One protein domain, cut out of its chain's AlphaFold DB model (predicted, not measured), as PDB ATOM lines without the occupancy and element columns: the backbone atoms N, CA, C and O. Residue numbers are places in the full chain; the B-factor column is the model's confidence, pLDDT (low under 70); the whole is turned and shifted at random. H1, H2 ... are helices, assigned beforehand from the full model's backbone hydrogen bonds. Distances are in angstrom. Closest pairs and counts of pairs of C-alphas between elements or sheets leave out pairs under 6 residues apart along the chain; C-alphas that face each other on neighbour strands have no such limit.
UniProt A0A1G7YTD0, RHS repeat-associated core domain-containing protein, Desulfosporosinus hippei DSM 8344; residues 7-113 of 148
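Overview. This is residues 7 to 113 of the 148 residues of the protein "RHS repeat-associated core domain-containing protein" of Desulfosporosinus hippei DSM 8344 (UniProt A0A1G7YTD0). A hairpin of H2 and H3 has a loose head, residues 7 to 44 with H1, and an arm, H4, whose residues 98 to 112 stick out. The printed part has 107 residues with four named helices, H1 to H4, class all helix. It is only just extended, close to loose: radius of gyration of the C-alphas 19.9 A, spans 59 by 36 by 20 A.

Along the chain. First comes H1, residues 26 to 29, 5.6 A long. Find C-alpha 45 at (145.001, 93.956, 148.612); from there H2 runs 34.5 A to residue 68. H3, residues 72 to 85, measures 20.0 A; H4, residues 94 to 112, measures 27.3 A.

Arrangement. H2 and H3 touch, opposite ways at a shallow tilt of 25 degrees; their closest C-alphas, 62 and 78, are 5.0 A apart. H4 is close to H2 but not clearly touching: 6.1 A between C-alphas 58 and 94, the closest. H1 is apart from the others. In H2, H3 and H4 every O i to N i+4 pair is within hydrogen-bond range.

Size, cuts and confidence. The printed part has no cut and one long link, H1 to H2; pLDDT is under 70 at residues 33 to 50, for instance.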
ATOM      1  N   ASP A   7     135.742 103.704 159.592       79.31
ATOM      2  CA  ASP A   7     135.884 104.777 160.568       79.31
ATOM      3  C   ASP A   7     137.381 105.057 160.804       79.31
ATOM      4  O   ASP A   7     138.079 104.223 161.395       79.31
ATOM      5  N   PRO A   8     137.892 106.217 160.353       72.75
ATOM      6  CA  PRO A   8     139.289 106.580 160.535       72.75
ATOM      7  C   PRO A   8     139.653 106.947 161.978       72.75
ATOM      8  O   PRO A   8     140.828 106.834 162.316       72.75
ATOM      9  N   GLU A   9     138.706 107.352 162.833       78.88
ATOM     10  CA  GLU A   9     139.011 107.691 164.235       78.88
ATOM     11  C   GLU A   9     139.341 106.442 165.053       78.88
ATOM     12  O   GLU A   9     140.222 106.464 165.913       78.88
ATOM     13  N   THR A  10     138.657 105.333 164.767       75.31
ATOM     14  CA  THR A  10     138.857 104.060 165.472       75.31
ATOM     15  C   THR A  10     139.708 103.054 164.693       75.31
ATOM     16  O   THR A  10     140.105 102.027 165.253       75.31
ATOM     17  N   ALA A  11     140.020 103.357 163.431       73.06
ATOM     18  CA  ALA A  11     140.757 102.525 162.482       73.06
ATOM     19  C   ALA A  11     140.121 101.147 162.214       73.06
ATOM     20  O   ALA A  11     140.801 100.116 162.180       73.06
ATOM     21  N   ARG A  12     138.791 101.106 162.055       75.75
ATOM     22  CA  ARG A  12     138.008  99.861 161.903       75.75
ATOM     23  C   ARG A  12     136.908 100.015 160.867       75.75
ATOM     24  O   ARG A  12     136.485 101.124 160.548       75.75
ATOM     25  N   PHE A  13     136.375  98.896 160.390       80.00
ATOM     26  CA  PHE A  13     135.126  98.934 159.637       80.00
ATOM     27  C   PHE A  13     133.933  99.188 160.567       80.00
ATOM     28  O   PHE A  13     133.859  98.655 161.670       80.00
ATOM     29  N   ILE A  14     132.975  99.984 160.095       81.19
ATOM     30  CA  ILE A  14     131.696 100.265 160.767       81.19
ATOM     31  C   ILE A  14     130.734  99.085 160.571       81.19
ATOM     32  O   ILE A  14     129.922  98.761 161.436       81.19
ATOM     33  N   SER A  15     130.828  98.422 159.417       76.06
ATOM     34  CA  SER A  15     130.015  97.264 159.049       76.06
ATOM     35  C   SER A  15     130.829  95.976 159.083       76.06
ATOM     36  O   SER A  15     131.948  95.947 158.579       76.06
ATOM     37  N   ARG A  16     130.225  94.905 159.607       76.50
ATOM     38  CA  ARG A  16     130.806  93.557 159.660       76.50
ATOM     39  C   ARG A  16     131.201  93.054 158.262       76.50
ATOM     40  O   ARG A  16     130.365  93.082 157.354       76.50
ATOM     41  N   ASP A  17     132.419  92.540 158.121       72.25
ATOM     42  CA  ASP A  17     132.890  91.849 156.916       72.25
ATOM     43  C   ASP A  17     132.053  90.571 156.655       72.25
ATOM     44  O   ASP A  17     131.865  89.764 157.575       72.25
ATOM     45  N   PRO A  18     131.494  90.371 155.441       69.88
ATOM     46  CA  PRO A  18     130.832  89.123 155.062       69.88
ATOM     47  C   PRO A  18     131.780  87.917 154.934       69.88
ATOM     48  O   PRO A  18     131.292  86.787 154.854       69.88
ATOM     49  N   TYR A  19     133.099  88.121 154.889       71.75
ATOM     50  CA  TYR A  19     134.079  87.040 154.885       71.75
ATOM     51  C   TYR A  19     134.094  86.328 156.246       71.75
ATOM     52  O   TYR A  19     134.259  86.949 157.291       71.75
ATOM     53  N   GLY A  20     133.898  85.006 156.241       68.00
ATOM     54  CA  GLY A  20     133.727  84.194 157.456       68.00
ATOM     55  C   GLY A  20     134.983  84.008 158.317       68.00
ATOM     56  O   GLY A  20     134.893  83.374 159.366       68.00
ATOM     57  N   GLY A  21     136.122  84.566 157.894       68.19
ATOM     58  CA  GLY A  21     137.425  84.333 158.508       68.19
ATOM     59  C   GLY A  21     137.965  82.930 158.212       68.19
ATOM     60  O   GLY A  21     137.233  82.012 157.843       68.19
ATOM     61  N   ASP A  22     139.270  82.759 158.375       77.12
ATOM     62  CA  ASP A  22     139.953  81.471 158.310       77.12
ATOM     63  C   ASP A  22     140.119  80.914 159.735       77.12
ATOM     64  O   ASP A  22     140.564  81.616 160.648       77.12
ATOM     65  N   LEU A  23     139.759  79.645 159.944       75.88
ATOM     66  CA  LEU A  23     139.937  78.953 161.227       75.88
ATOM     67  C   LEU A  23     141.422  78.783 161.591       75.88
ATOM     68  O   LEU A  23     141.748  78.666 162.771       75.88
ATOM     69  N   GLY A  24     142.318  78.792 160.598       78.12
ATOM     70  CA  GLY A  24     143.768  78.763 160.790       78.12
ATOM     71  C   GLY A  24     144.390  80.120 161.133       78.12
ATOM     72  O   GLY A  24     145.543  80.158 161.563       78.12
ATOM     73  N   ASN A  25     143.655  81.229 160.980       71.69
ATOM     74  CA  ASN A  25     144.142  82.575 161.275       71.69
ATOM     75  C   ASN A  25     143.233  83.273 162.308       71.69
ATOM     76  O   ASN A  25     142.214  83.861 161.933       71.69
ATOM     77  N   PRO A  26     143.615  83.283 163.600       75.75
ATOM     78  CA  PRO A  26     142.797  83.838 164.679       75.75
ATOM     79  C   PRO A  26     142.420  85.311 164.483       75.75
ATOM     80  O   PRO A  26     141.374  85.743 164.959       75.75
ATOM     81  N   ILE A  27     143.252  86.090 163.785       70.81
ATOM     82  CA  ILE A  27     143.035  87.532 163.610       70.81
ATOM     83  C   ILE A  27     141.933  87.795 162.573       70.81
ATOM     84  O   ILE A  27     141.134  88.715 162.742       70.81
ATOM     85  N   SER A  28     141.791  86.914 161.577       71.75
ATOM     86  CA  SER A  28     140.726  86.990 160.565       71.75
ATOM     87  C   SER A  28     139.310  86.777 161.127       71.75
ATOM     88  O   SER A  28     138.327  87.054 160.447       71.75
ATOM     89  N   GLN A  29     139.193  86.326 162.383       78.62
ATOM     90  CA  GLN A  29     137.921  86.208 163.104       78.62
ATOM     91  C   GLN A  29     137.397  87.568 163.600       78.62
ATOM     92  O   GLN A  29     136.245  87.680 164.031       78.62
ATOM     93  N   ASN A  30     138.219  88.622 163.549       76.94
ATOM     94  CA  ASN A  30     137.773  89.982 163.820       76.94
ATOM     95  C   ASN A  30     137.168  90.606 162.555       76.94
ATOM     96  O   ASN A  30     137.851  91.267 161.779       76.94
ATOM     97  N   PHE A  31     135.852  90.459 162.402       75.62
ATOM     98  CA  PHE A  31     135.089  90.951 161.246       75.62
ATOM     99  C   PHE A  31     135.040  92.480 161.080       75.62
ATOM    100  O   PHE A  31     134.371  92.970 160.172       75.62
ATOM    101  N   TYR A  32     135.675  93.241 161.972       71.94
ATOM    102  CA  TYR A  32     135.781  94.699 161.882       71.94
ATOM    103  C   TYR A  32     137.230  95.168 161.690       71.94
ATOM    104  O   TYR A  32     137.471  96.371 161.581       71.94
ATOM    105  N   ALA A  33     138.201  94.247 161.671       66.25
ATOM    106  CA  ALA A  33     139.607  94.585 161.509       66.25
ATOM    107  C   ALA A  33     139.885  95.081 160.086       66.25
ATOM    108  O   ALA A  33     139.688  94.360 159.111       66.25
ATOM    109  N   TYR A  34     140.399  96.304 159.981       66.62
ATOM    110  CA  TYR A  34     141.028  96.782 158.758       66.62
ATOM    111  C   TYR A  34     142.470  96.275 158.714       66.62
ATOM    112  O   TYR A  34     143.164  96.333 159.732       66.62
ATOM    113  N   ALA A  35     142.909  95.758 157.561       67.12
ATOM    114  CA  ALA A  35     144.294  95.341 157.342       67.12
ATOM    115  C   ALA A  35     144.863  94.432 158.454       67.12
ATOM    116  O   ALA A  35     145.985  94.610 158.915       67.12
ATOM    117  N   ASN A  36     144.056  93.498 158.971       68.62
ATOM    118  CA  ASN A  36     144.464  92.590 160.050       68.62
ATOM    119  C   ASN A  36     144.990  93.299 161.329       68.62
ATOM    120  O   ASN A  36     145.735  92.704 162.106       68.62
ATOM    121  N   GLY A  37     144.620  94.567 161.553       69.06
ATOM    122  CA  GLY A  37     145.105  95.389 162.669       69.06
ATOM    123  C   GLY A  37     146.479  96.034 162.457       69.06
ATOM    124  O   GLY A  37     146.942  96.750 163.341       69.06
ATOM    125  N   ASP A  38     147.109  95.824 161.301       64.69
ATOM    126  CA  ASP A  38     148.387  96.425 160.921       64.69
ATOM    127  C   ASP A  38     148.282  97.030 159.504       64.69
ATOM    128  O   ASP A  38     148.705  96.431 158.511       64.69
ATOM    129  N   PRO A  39     147.693  98.234 159.394       56.44
ATOM    130  CA  PRO A  39     147.468  98.908 158.117       56.44
ATOM    131  C   PRO A  39     148.739  99.376 157.413       56.44
ATOM    132  O   PRO A  39     148.670  99.733 156.241       56.44
ATOM    133  N   ILE A  40     149.887  99.364 158.094       57.62
ATOM    134  CA  ILE A  40     151.172  99.709 157.482       57.62
ATOM    135  C   ILE A  40     151.667  98.537 156.629       57.62
ATOM    136  O   ILE A  40     152.164  98.757 155.527       57.62
ATOM    137  N   ASN A  41     151.504  97.299 157.114       57.53
ATOM    138  CA  ASN A  41     152.045  96.109 156.452       57.53
ATOM    139  C   ASN A  41     151.000  95.276 155.689       57.53
ATOM    140  O   ASN A  41     151.366  94.547 154.771       57.53
ATOM    141  N   PHE A  42     149.714  95.367 156.043       58.50
ATOM    142  CA  PHE A  42     148.651  94.492 155.523       58.50
ATOM    143  C   PHE A  42     147.499  95.266 154.872       58.50
ATOM    144  O   PHE A  42     146.339  94.861 154.984       58.50
ATOM    145  N   ALA A  43     147.818  96.378 154.199       64.19
ATOM    146  CA  ALA A  43     146.861  97.147 153.403       64.19
ATOM    147  C   ALA A  43     145.980  96.216 152.551       64.19
ATOM    148  O   ALA A  43     146.480  95.263 151.950       64.19
ATOM    149  N   ASP A  44     144.668  96.481 152.532       58.94
ATOM    150  CA  ASP A  44     143.690  95.659 151.814       58.94
ATOM    151  C   ASP A  44     144.143  95.467 150.352       58.94
ATOM    152  O   ASP A  44     144.176  96.444 149.588       58.94
ATOM    153  N   PRO A  45     144.481  94.226 149.944       56.94
ATOM    154  CA  PRO A  45     145.001  93.956 148.612       56.94
ATOM    155  C   PRO A  45     144.072  94.470 147.513       56.94
ATOM    156  O   PRO A  45     144.545  94.908 146.471       56.94
ATOM    157  N   SER A  46     142.752  94.461 147.731       60.72
ATOM    158  CA  SER A  46     141.781  94.867 146.714       60.72
ATOM    159  C   SER A  46     141.836  96.364 146.376       60.72
ATOM    160  O   SER A  46     141.721  96.719 145.202       60.72
ATOM    161  N   GLY A  47     142.069  97.226 147.372       59.22
ATOM    162  CA  GLY A  47     142.283  98.665 147.180       59.22
ATOM    163  C   GLY A  47     143.643  98.956 146.549       59.22
ATOM    164  O   GLY A  47     143.719  99.646 145.532       59.22
ATOM    165  N   SER A  48     144.686  98.299 147.061       67.19
ATOM    166  CA  SER A  48     146.054  98.440 146.556       67.19
ATOM    167  C   SER A  48     146.197  97.997 145.091       67.19
ATOM    168  O   SER A  48     146.891  98.653 144.313       67.19
ATOM    169  N   PHE A  49     145.494  96.939 144.665       66.19
ATOM    170  CA  PHE A  49     145.461  96.517 143.259       66.19
ATOM    171  C   PHE A  49     144.816  97.569 142.347       66.19
ATOM    172  O   PHE A  49     145.301  97.780 141.235       66.19
ATOM    173  N   ALA A  50     143.740  98.225 142.793       69.19
ATOM    174  CA  ALA A  50     143.080  99.270 142.014       69.19
ATOM    175  C   ALA A  50     143.963 100.522 141.882       69.19
ATOM    176  O   ALA A  50     144.083 101.061 140.783       69.19
ATOM    177  N   GLU A  51     144.620 100.944 142.964       71.25
ATOM    178  CA  GLU A  51     145.570 102.066 142.961       71.25
ATOM    179  C   GLU A  51     146.774 101.772 142.059       71.25
ATOM    180  O   GLU A  51     147.052 102.533 141.135       71.25
ATOM    181  N   THR A  52     147.393 100.598 142.216       74.06
ATOM    182  CA  THR A  52     148.525 100.173 141.376       74.06
ATOM    183  C   THR A  52     148.143 100.129 139.892       74.06
ATOM    184  O   THR A  52     148.907 100.562 139.031       74.06
ATOM    185  N   ALA A  53     146.945  99.631 139.561       78.38
ATOM    186  CA  ALA A  53     146.463  99.605 138.182       78.38
ATOM    187  C   ALA A  53     146.252 101.016 137.605       78.38
ATOM    188  O   ALA A  53     146.532 101.242 136.423       78.38
ATOM    189  N   LEU A  54     145.784 101.968 138.421       81.94
ATOM    190  CA  LEU A  54     145.632 103.367 138.018       81.94
ATOM    191  C   LEU A  54     146.986 104.048 137.809       81.94
ATOM    192  O   LEU A  54     147.139 104.769 136.823       81.94
ATOM    193  N   ASP A  55     147.972 103.785 138.665       80.06
ATOM    194  CA  ASP A  55     149.314 104.362 138.535       80.06
ATOM    195  C   ASP A  55     150.042 103.827 137.295       80.06
ATOM    196  O   ASP A  55     150.577 104.611 136.509       80.06
ATOM    197  N   VAL A  56     149.961 102.517 137.023       82.31
ATOM    198  CA  VAL A  56     150.498 101.916 135.785       82.31
ATOM    199  C   VAL A  56     149.799 102.483 134.543       82.31
ATOM    200  O   VAL A  56     150.452 102.782 133.538       82.31
ATOM    201  N   GLY A  57     148.478 102.678 134.603       85.94
ATOM    202  CA  GLY A  57     147.726 103.343 133.538       85.94
ATOM    203  C   GLY A  57     148.167 104.796 133.322       85.94
ATOM    204  O   GLY A  57     148.378 105.214 132.182       85.94
ATOM    205  N   SER A  58     148.358 105.552 134.409       88.44
ATOM    206  CA  SER A  58     148.846 106.937 134.381       88.44
ATOM    207  C   SER A  58     150.237 107.025 133.765       88.44
ATOM    208  O   SER A  58     150.467 107.876 132.907       88.44
ATOM    209  N   LEU A  59     151.138 106.108 134.125       89.12
ATOM    210  CA  LEU A  59     152.478 106.032 133.555       89.12
ATOM    211  C   LEU A  59     152.435 105.838 132.036       89.12
ATOM    212  O   LEU A  59     153.093 106.580 131.308       89.12
ATOM    213  N   GLY A  60     151.618 104.900 131.545       89.62
ATOM    214  CA  GLY A  60     151.432 104.686 130.107       89.62
ATOM    215  C   GLY A  60     150.903 105.930 129.384       89.62
ATOM    216  O   GLY A  60     151.410 106.290 128.320       89.62
ATOM    217  N   LEU A  61     149.938 106.632 129.987       88.88
ATOM    218  CA  LEU A  61     149.423 107.897 129.458       88.88
ATOM    219  C   LEU A  61     150.501 108.985 129.434       88.88
ATOM    220  O   LEU A  61     150.669 109.649 128.419       88.88
ATOM    221  N   SER A  62     151.274 109.146 130.507       90.75
ATOM    222  CA  SER A  62     152.354 110.136 130.570       90.75
ATOM    223  C   SER A  62     153.505 109.823 129.613       90.75
ATOM    224  O   SER A  62     154.078 110.747 129.040       90.75
ATOM    225  N   MET A  63     153.810 108.545 129.364       91.81
ATOM    226  CA  MET A  63     154.747 108.137 128.311       91.81
ATOM    227  C   MET A  63     154.229 108.517 126.921       91.81
ATOM    228  O   MET A  63     154.988 109.048 126.113       91.81
ATOM    229  N   TYR A  64     152.944 108.275 126.644       93.12
ATOM    230  CA  TYR A  64     152.313 108.649 125.377       93.12
ATOM    231  C   TYR A  64     152.273 110.173 125.183       93.12
ATOM    232  O   TYR A  64     152.642 110.663 124.116       93.12
ATOM    233  N   ASP A  65     151.880 110.928 126.212       91.50
ATOM    234  CA  ASP A  65     151.861 112.395 126.193       91.50
ATOM    235  C   ASP A  65     153.267 112.956 125.932       91.50
ATOM    236  O   ASP A  65     153.440 113.842 125.096       91.50
ATOM    237  N   PHE A  66     154.289 112.410 126.599       93.88
ATOM    238  CA  PHE A  66     155.678 112.824 126.405       93.88
ATOM    239  C   PHE A  66     156.222 112.456 125.022       93.88
ATOM    240  O   PHE A  66     156.966 113.238 124.440       93.88
ATOM    241  N   TYR A  67     155.856 111.288 124.486       95.31
ATOM    242  CA  TYR A  67     156.277 110.869 123.150       95.31
ATOM    243  C   TYR A  67     155.703 111.775 122.054       95.31
ATOM    244  O   TYR A  67     156.420 112.148 121.128       95.31
ATOM    245  N   ASN A  68     154.420 112.138 122.156       97.00
ATOM    246  CA  ASN A  68     153.760 112.969 121.147       97.00
ATOM    247  C   ASN A  68     154.063 114.466 121.299       97.00
ATOM    248  O   ASN A  68     154.102 115.172 120.294       97.00
ATOM    249  N   ASP A  69     154.276 114.953 122.524       94.69
ATOM    250  CA  ASP A  69     154.609 116.352 122.811       94.69
ATOM    251  C   ASP A  69     155.708 116.447 123.891       94.69
ATOM    252  O   ASP A  69     155.422 116.624 125.085       94.69
ATOM    253  N   PRO A  70     156.992 116.305 123.508       95.12
ATOM    254  CA  PRO A  70     158.097 116.366 124.452       95.12
ATOM    255  C   PRO A  70     158.266 117.792 124.987       95.12
ATOM    256  O   PRO A  70     158.782 118.687 124.319       95.12
ATOM    257  N   SER A  71     157.861 118.003 126.236       95.19
ATOM    258  CA  SER A  71     157.973 119.287 126.927       95.19
ATOM    259  C   SER A  71     158.384 119.090 128.381       95.19
ATOM    260  O   SER A  71     158.206 118.013 128.949       95.19
ATOM    261  N   TRP A  72     158.900 120.139 129.027       93.19
ATOM    262  CA  TRP A  72     159.220 120.097 130.461       93.19
ATOM    263  C   TRP A  72     158.004 119.756 131.333       93.19
ATOM    264  O   TRP A  72     158.151 119.090 132.353       93.19
ATOM    265  N   GLY A  73     156.799 120.161 130.916       91.19
ATOM    266  CA  GLY A  73     155.562 119.795 131.604       91.19
ATOM    267  C   GLY A  73     155.278 118.295 131.520       91.19
ATOM    268  O   GLY A  73     155.074 117.652 132.547       91.19
ATOM    269  N   ASN A  74     155.328 117.725 130.313       90.25
ATOM    270  CA  ASN A  74     155.063 116.298 130.106       90.25
ATOM    271  C   ASN A  74     156.192 115.417 130.668       90.25
ATOM    272  O   ASN A  74     155.920 114.364 131.240       90.25
ATOM    273  N   GLY A  75     157.443 115.881 130.599       93.12
ATOM    274  CA  GLY A  75     158.593 115.209 131.209       93.12
ATOM    275  C   GLY A  75     158.508 115.179 132.736       93.12
ATOM    276  O   GLY A  75     158.826 114.162 133.346       93.12
ATOM    277  N   GLY A  76     158.008 116.256 133.354       94.12
ATOM    278  CA  GLY A  76     157.728 116.294 134.789       94.12
ATOM    279  C   GLY A  76     156.651 115.290 135.210       94.12
ATOM    280  O   GLY A  76     156.845 114.570 136.188       94.12
ATOM    281  N   TYR A  77     155.550 115.186 134.456       92.69
ATOM    282  CA  TYR A  77     154.507 114.185 134.724       92.69
ATOM    283  C   TYR A  77     155.015 112.750 134.567       92.69
ATOM    284  O   TYR A  77     154.722 111.910 135.413       92.69
ATOM    285  N   LEU A  78     155.818 112.483 133.534       93.31
ATOM    286  CA  LEU A  78     156.433 111.174 133.334       93.31
ATOM    287  C   LEU A  78     157.366 110.802 134.495       93.31
ATOM    288  O   LEU A  78     157.270 109.700 135.025       93.31
ATOM    289  N   ALA A  79     158.237 111.719 134.921       92.00
ATOM    290  CA  ALA A  79     159.135 111.478 136.049       92.00
ATOM    291  C   ALA A  79     158.367 111.207 137.355       92.00
ATOM    292  O   ALA A  79     158.746 110.314 138.114       92.00
ATOM    293  N   TRP A  80     157.275 111.942 137.594       90.81
ATOM    294  CA  TRP A  80     156.402 111.717 138.746       90.81
ATOM    295  C   TRP A  80     155.740 110.340 138.709       90.81
ATOM    296  O   TRP A  80     155.809 109.622 139.699       90.81
ATOM    297  N   ASP A  81     155.156 109.943 137.577       87.56
ATOM    298  CA  ASP A  81     154.469 108.651 137.461       87.56
ATOM    299  C   ASP A  81     155.430 107.470 137.610       87.56
ATOM    300  O   ASP A  81     155.090 106.477 138.253       87.56
ATOM    301  N   VAL A  82     156.662 107.593 137.098       87.69
ATOM    302  CA  VAL A  82     157.710 106.591 137.338       87.69
ATOM    303  C   VAL A  82     157.987 106.470 138.835       87.69
ATOM    304  O   VAL A  82     158.002 105.360 139.350       87.69
ATOM    305  N   ALA A  83     158.168 107.588 139.544       87.38
ATOM    306  CA  ALA A  83     158.444 107.574 140.980       87.38
ATOM    307  C   ALA A  83     157.262 107.042 141.810       87.38
ATOM    308  O   ALA A  83     157.470 106.214 142.695       87.38
ATOM    309  N   ALA A  84     156.037 107.477 141.503       85.69
ATOM    310  CA  ALA A  84     154.813 107.050 142.179       85.69
ATOM    311  C   ALA A  84     154.579 105.538 142.034       85.69
ATOM    312  O   ALA A  84     154.193 104.885 142.993       85.69
ATOM    313  N   THR A  85     154.948 104.946 140.893       82.62
ATOM    314  CA  THR A  85     154.829 103.491 140.682       82.62
ATOM    315  C   THR A  85     155.675 102.666 141.671       82.62
ATOM    316  O   THR A  85     155.349 101.513 141.945       82.62
ATOM    317  N   PHE A  86     156.757 103.228 142.228       79.44
ATOM    318  CA  PHE A  86     157.626 102.546 143.201       79.44
ATOM    319  C   PHE A  86     157.353 102.938 144.661       79.44
ATOM    320  O   PHE A  86     158.020 102.417 145.559       79.44
ATOM    321  N   LEU A  87     156.410 103.849 144.917       78.00
ATOM    322  CA  LEU A  87     156.130 104.380 146.248       78.00
ATOM    323  C   LEU A  87     154.647 104.190 146.598       78.00
ATOM    324  O   LEU A  87     153.785 104.764 145.938       78.00
ATOM    325  N   PRO A  88     154.321 103.427 147.657       71.88
ATOM    326  CA  PRO A  88     152.932 103.205 148.033       71.88
ATOM    327  C   PRO A  88     152.267 104.512 148.495       71.88
ATOM    328  O   PRO A  88     152.909 105.363 149.114       71.88
ATOM    329  N   PHE A  89     150.964 104.639 148.223       69.38
ATOM    330  CA  PHE A  89     150.096 105.767 148.611       69.38
ATOM    331  C   PHE A  89     150.386 107.115 147.934       69.38
ATOM    332  O   PHE A  89     149.766 108.121 148.291       69.38
ATOM    333  N   ILE A  90     151.300 107.168 146.962       77.75
ATOM    334  CA  ILE A  90     151.520 108.374 146.163       77.75
ATOM    335  C   ILE A  90     150.640 108.291 144.915       77.75
ATOM    336  O   ILE A  90     150.889 107.441 144.068       77.75
ATOM    337  N   PRO A  91     149.642 109.174 144.751       78.44
ATOM    338  CA  PRO A  91     148.807 109.146 143.564       78.44
ATOM    339  C   PRO A  91     149.615 109.545 142.322       78.44
ATOM    340  O   PRO A  91     150.377 110.523 142.340       78.44
ATOM    341  N   GLY A  92     149.387 108.840 141.214       84.62
ATOM    342  CA  GLY A  92     149.867 109.256 139.903       84.62
ATOM    343  C   GLY A  92     149.394 110.660 139.492       84.62
ATOM    344  O   GLY A  92     148.500 111.286 140.073       84.62
ATOM    345  N   SER A  93     149.990 111.169 138.424       88.06
ATOM    346  CA  SER A  93     149.783 112.511 137.884       88.06
ATOM    347  C   SER A  93     148.357 112.769 137.390       88.06
ATOM    348  O   SER A  93     147.967 113.932 137.217       88.06
ATOM    349  N   TRP A  94     147.555 111.713 137.207       83.69
ATOM    350  CA  TRP A  94     146.146 111.782 136.817       83.69
ATOM    351  C   TRP A  94     145.336 112.756 137.689       83.69
ATOM    352  O   TRP A  94     144.553 113.541 137.151       83.69
ATOM    353  N   ALA A  95     145.576 112.795 139.006       82.69
ATOM    354  CA  ALA A  95     144.874 113.696 139.924       82.69
ATOM    355  C   ALA A  95     145.134 115.180 139.588       82.69
ATOM    356  O   ALA A  95     144.206 115.990 139.494       82.69
ATOM    357  N   GLY A  96     146.394 115.532 139.321       84.56
ATOM    358  CA  GLY A  96     146.780 116.881 138.902       84.56
ATOM    359  C   GLY A  96     146.247 117.245 137.513       84.56
ATOM    360  O   GLY A  96     145.784 118.369 137.298       84.56
ATOM    361  N   LYS A  97     146.250 116.286 136.574       83.69
ATOM    362  CA  LYS A  97     145.703 116.470 135.219       83.69
ATOM    363  C   LYS A  97     144.189 116.739 135.250       83.69
ATOM    364  O   LYS A  97     143.728 117.650 134.558       83.69
ATOM    365  N   VAL A  98     143.427 116.035 136.096       82.94
ATOM    366  CA  VAL A  98     141.986 116.288 136.304       82.94
ATOM    367  C   VAL A  98     141.746 117.691 136.862       82.94
ATOM    368  O   VAL A  98     140.933 118.433 136.309       82.94
ATOM    369  N   GLY A  99     142.494 118.096 137.894       86.19
ATOM    370  CA  GLY A  99     142.390 119.445 138.461       86.19
ATOM    371  C   GLY A  99     142.663 120.541 137.426       86.19
ATOM    372  O   GLY A  99     141.897 121.499 137.301       86.19
ATOM    373  N   LYS A 100     143.706 120.363 136.604       84.12
ATOM    374  CA  LYS A 100     144.033 121.288 135.510       84.12
ATOM    375  C   LYS A 100     142.911 121.358 134.469       84.12
ATOM    376  O   LYS A 100     142.524 122.459 134.076       84.12
ATOM    377  N   SER A 101     142.344 120.219 134.067       84.50
ATOM    378  CA  SER A 101     141.213 120.170 133.129       84.50
ATOM    379  C   SER A 101     139.986 120.920 133.666       84.50
ATOM    380  O   SER A 101     139.432 121.776 132.976       84.50
ATOM    381  N   LEU A 102     139.629 120.693 134.936       86.38
ATOM    382  CA  LEU A 102     138.532 121.402 135.604       86.38
ATOM    383  C   LEU A 102     138.772 122.915 135.655       86.38
ATOM    384  O   LEU A 102     137.861 123.688 135.360       86.38
ATOM    385  N   SER A 103     139.999 123.347 135.958       90.00
ATOM    386  CA  SER A 103     140.350 124.773 135.962       90.00
ATOM    387  C   SER A 103     140.225 125.413 134.575       90.00
ATOM    388  O   SER A 103     139.703 126.519 134.454       90.00
ATOM    389  N   ASN A 104     140.616 124.706 133.510       92.31
ATOM    390  CA  ASN A 104     140.489 125.194 132.136       92.31
ATOM    391  C   ASN A 104     139.021 125.380 131.740       92.31
ATOM    392  O   ASN A 104     138.669 126.404 131.153       92.31
ATOM    393  N   VAL A 105     138.161 124.419 132.096       90.75
ATOM    394  CA  VAL A 105     136.710 124.532 131.890       90.75
ATOM    395  C   VAL A 105     136.146 125.695 132.705       90.75
ATOM    396  O   VAL A 105     135.417 126.516 132.154       90.75
ATOM    397  N   GLY A 106     136.523 125.821 133.980       92.12
ATOM    398  CA  GLY A 106     136.115 126.937 134.837       92.12
ATOM    399  C   GLY A 106     136.489 128.296 134.242       92.12
ATOM    400  O   GLY A 106     135.634 129.169 134.118       92.12
ATOM    401  N   ASN A 107     137.728 128.446 133.773       92.25
ATOM    402  CA  ASN A 107     138.211 129.658 133.110       92.25
ATOM    403  C   ASN A 107     137.459 129.947 131.803       92.25
ATOM    404  O   ASN A 107     137.121 131.096 131.510       92.25
ATOM    405  N   TYR A 108     137.166 128.911 131.017       91.44
ATOM    406  CA  TYR A 108     136.390 129.049 129.789       91.44
ATOM    407  C   TYR A 108     134.957 129.515 130.061       91.44
ATOM    408  O   TYR A 108     134.455 130.406 129.373       91.44
ATOM    409  N   LEU A 109     134.305 128.946 131.078       93.00
ATOM    410  CA  LEU A 109     132.974 129.362 131.504       93.00
ATOM    411  C   LEU A 109     132.998 130.786 132.057       93.00
ATOM    412  O   LEU A 109     132.190 131.600 131.624       93.00
ATOM    413  N   ALA A 110     133.962 131.121 132.917       87.56
ATOM    414  CA  ALA A 110     134.124 132.464 133.471       87.56
ATOM    415  C   ALA A 110     134.265 133.530 132.372       87.56
ATOM    416  O   ALA A 110     133.660 134.592 132.467       87.56
ATOM    417  N   LYS A 111     134.977 133.223 131.278       90.88
ATOM    418  CA  LYS A 111     135.087 134.115 130.113       90.88
ATOM    419  C   LYS A 111     133.761 134.314 129.361       90.88
ATOM    420  O   LYS A 111     133.604 135.314 128.666       90.88
ATOM    421  N   LYS A 112     132.830 133.360 129.450       87.62
ATOM    422  CA  LYS A 112     131.509 133.424 128.804       87.62
ATOM    423  C   LYS A 112     130.414 134.005 129.690       87.62
ATOM    424  O   LYS A 112     129.354 134.343 129.166       87.62
ATOM    425  N   VAL A 113     130.634 134.097 130.999       85.69
ATOM    426  CA  VAL A 113     129.675 134.735 131.898       85.69
ATOM    427  C   VAL A 113     129.625 136.228 131.551       85.69
ATOM    428  O   VAL A 113     130.666 136.886 131.568       85.69
TER     429      VAL A 113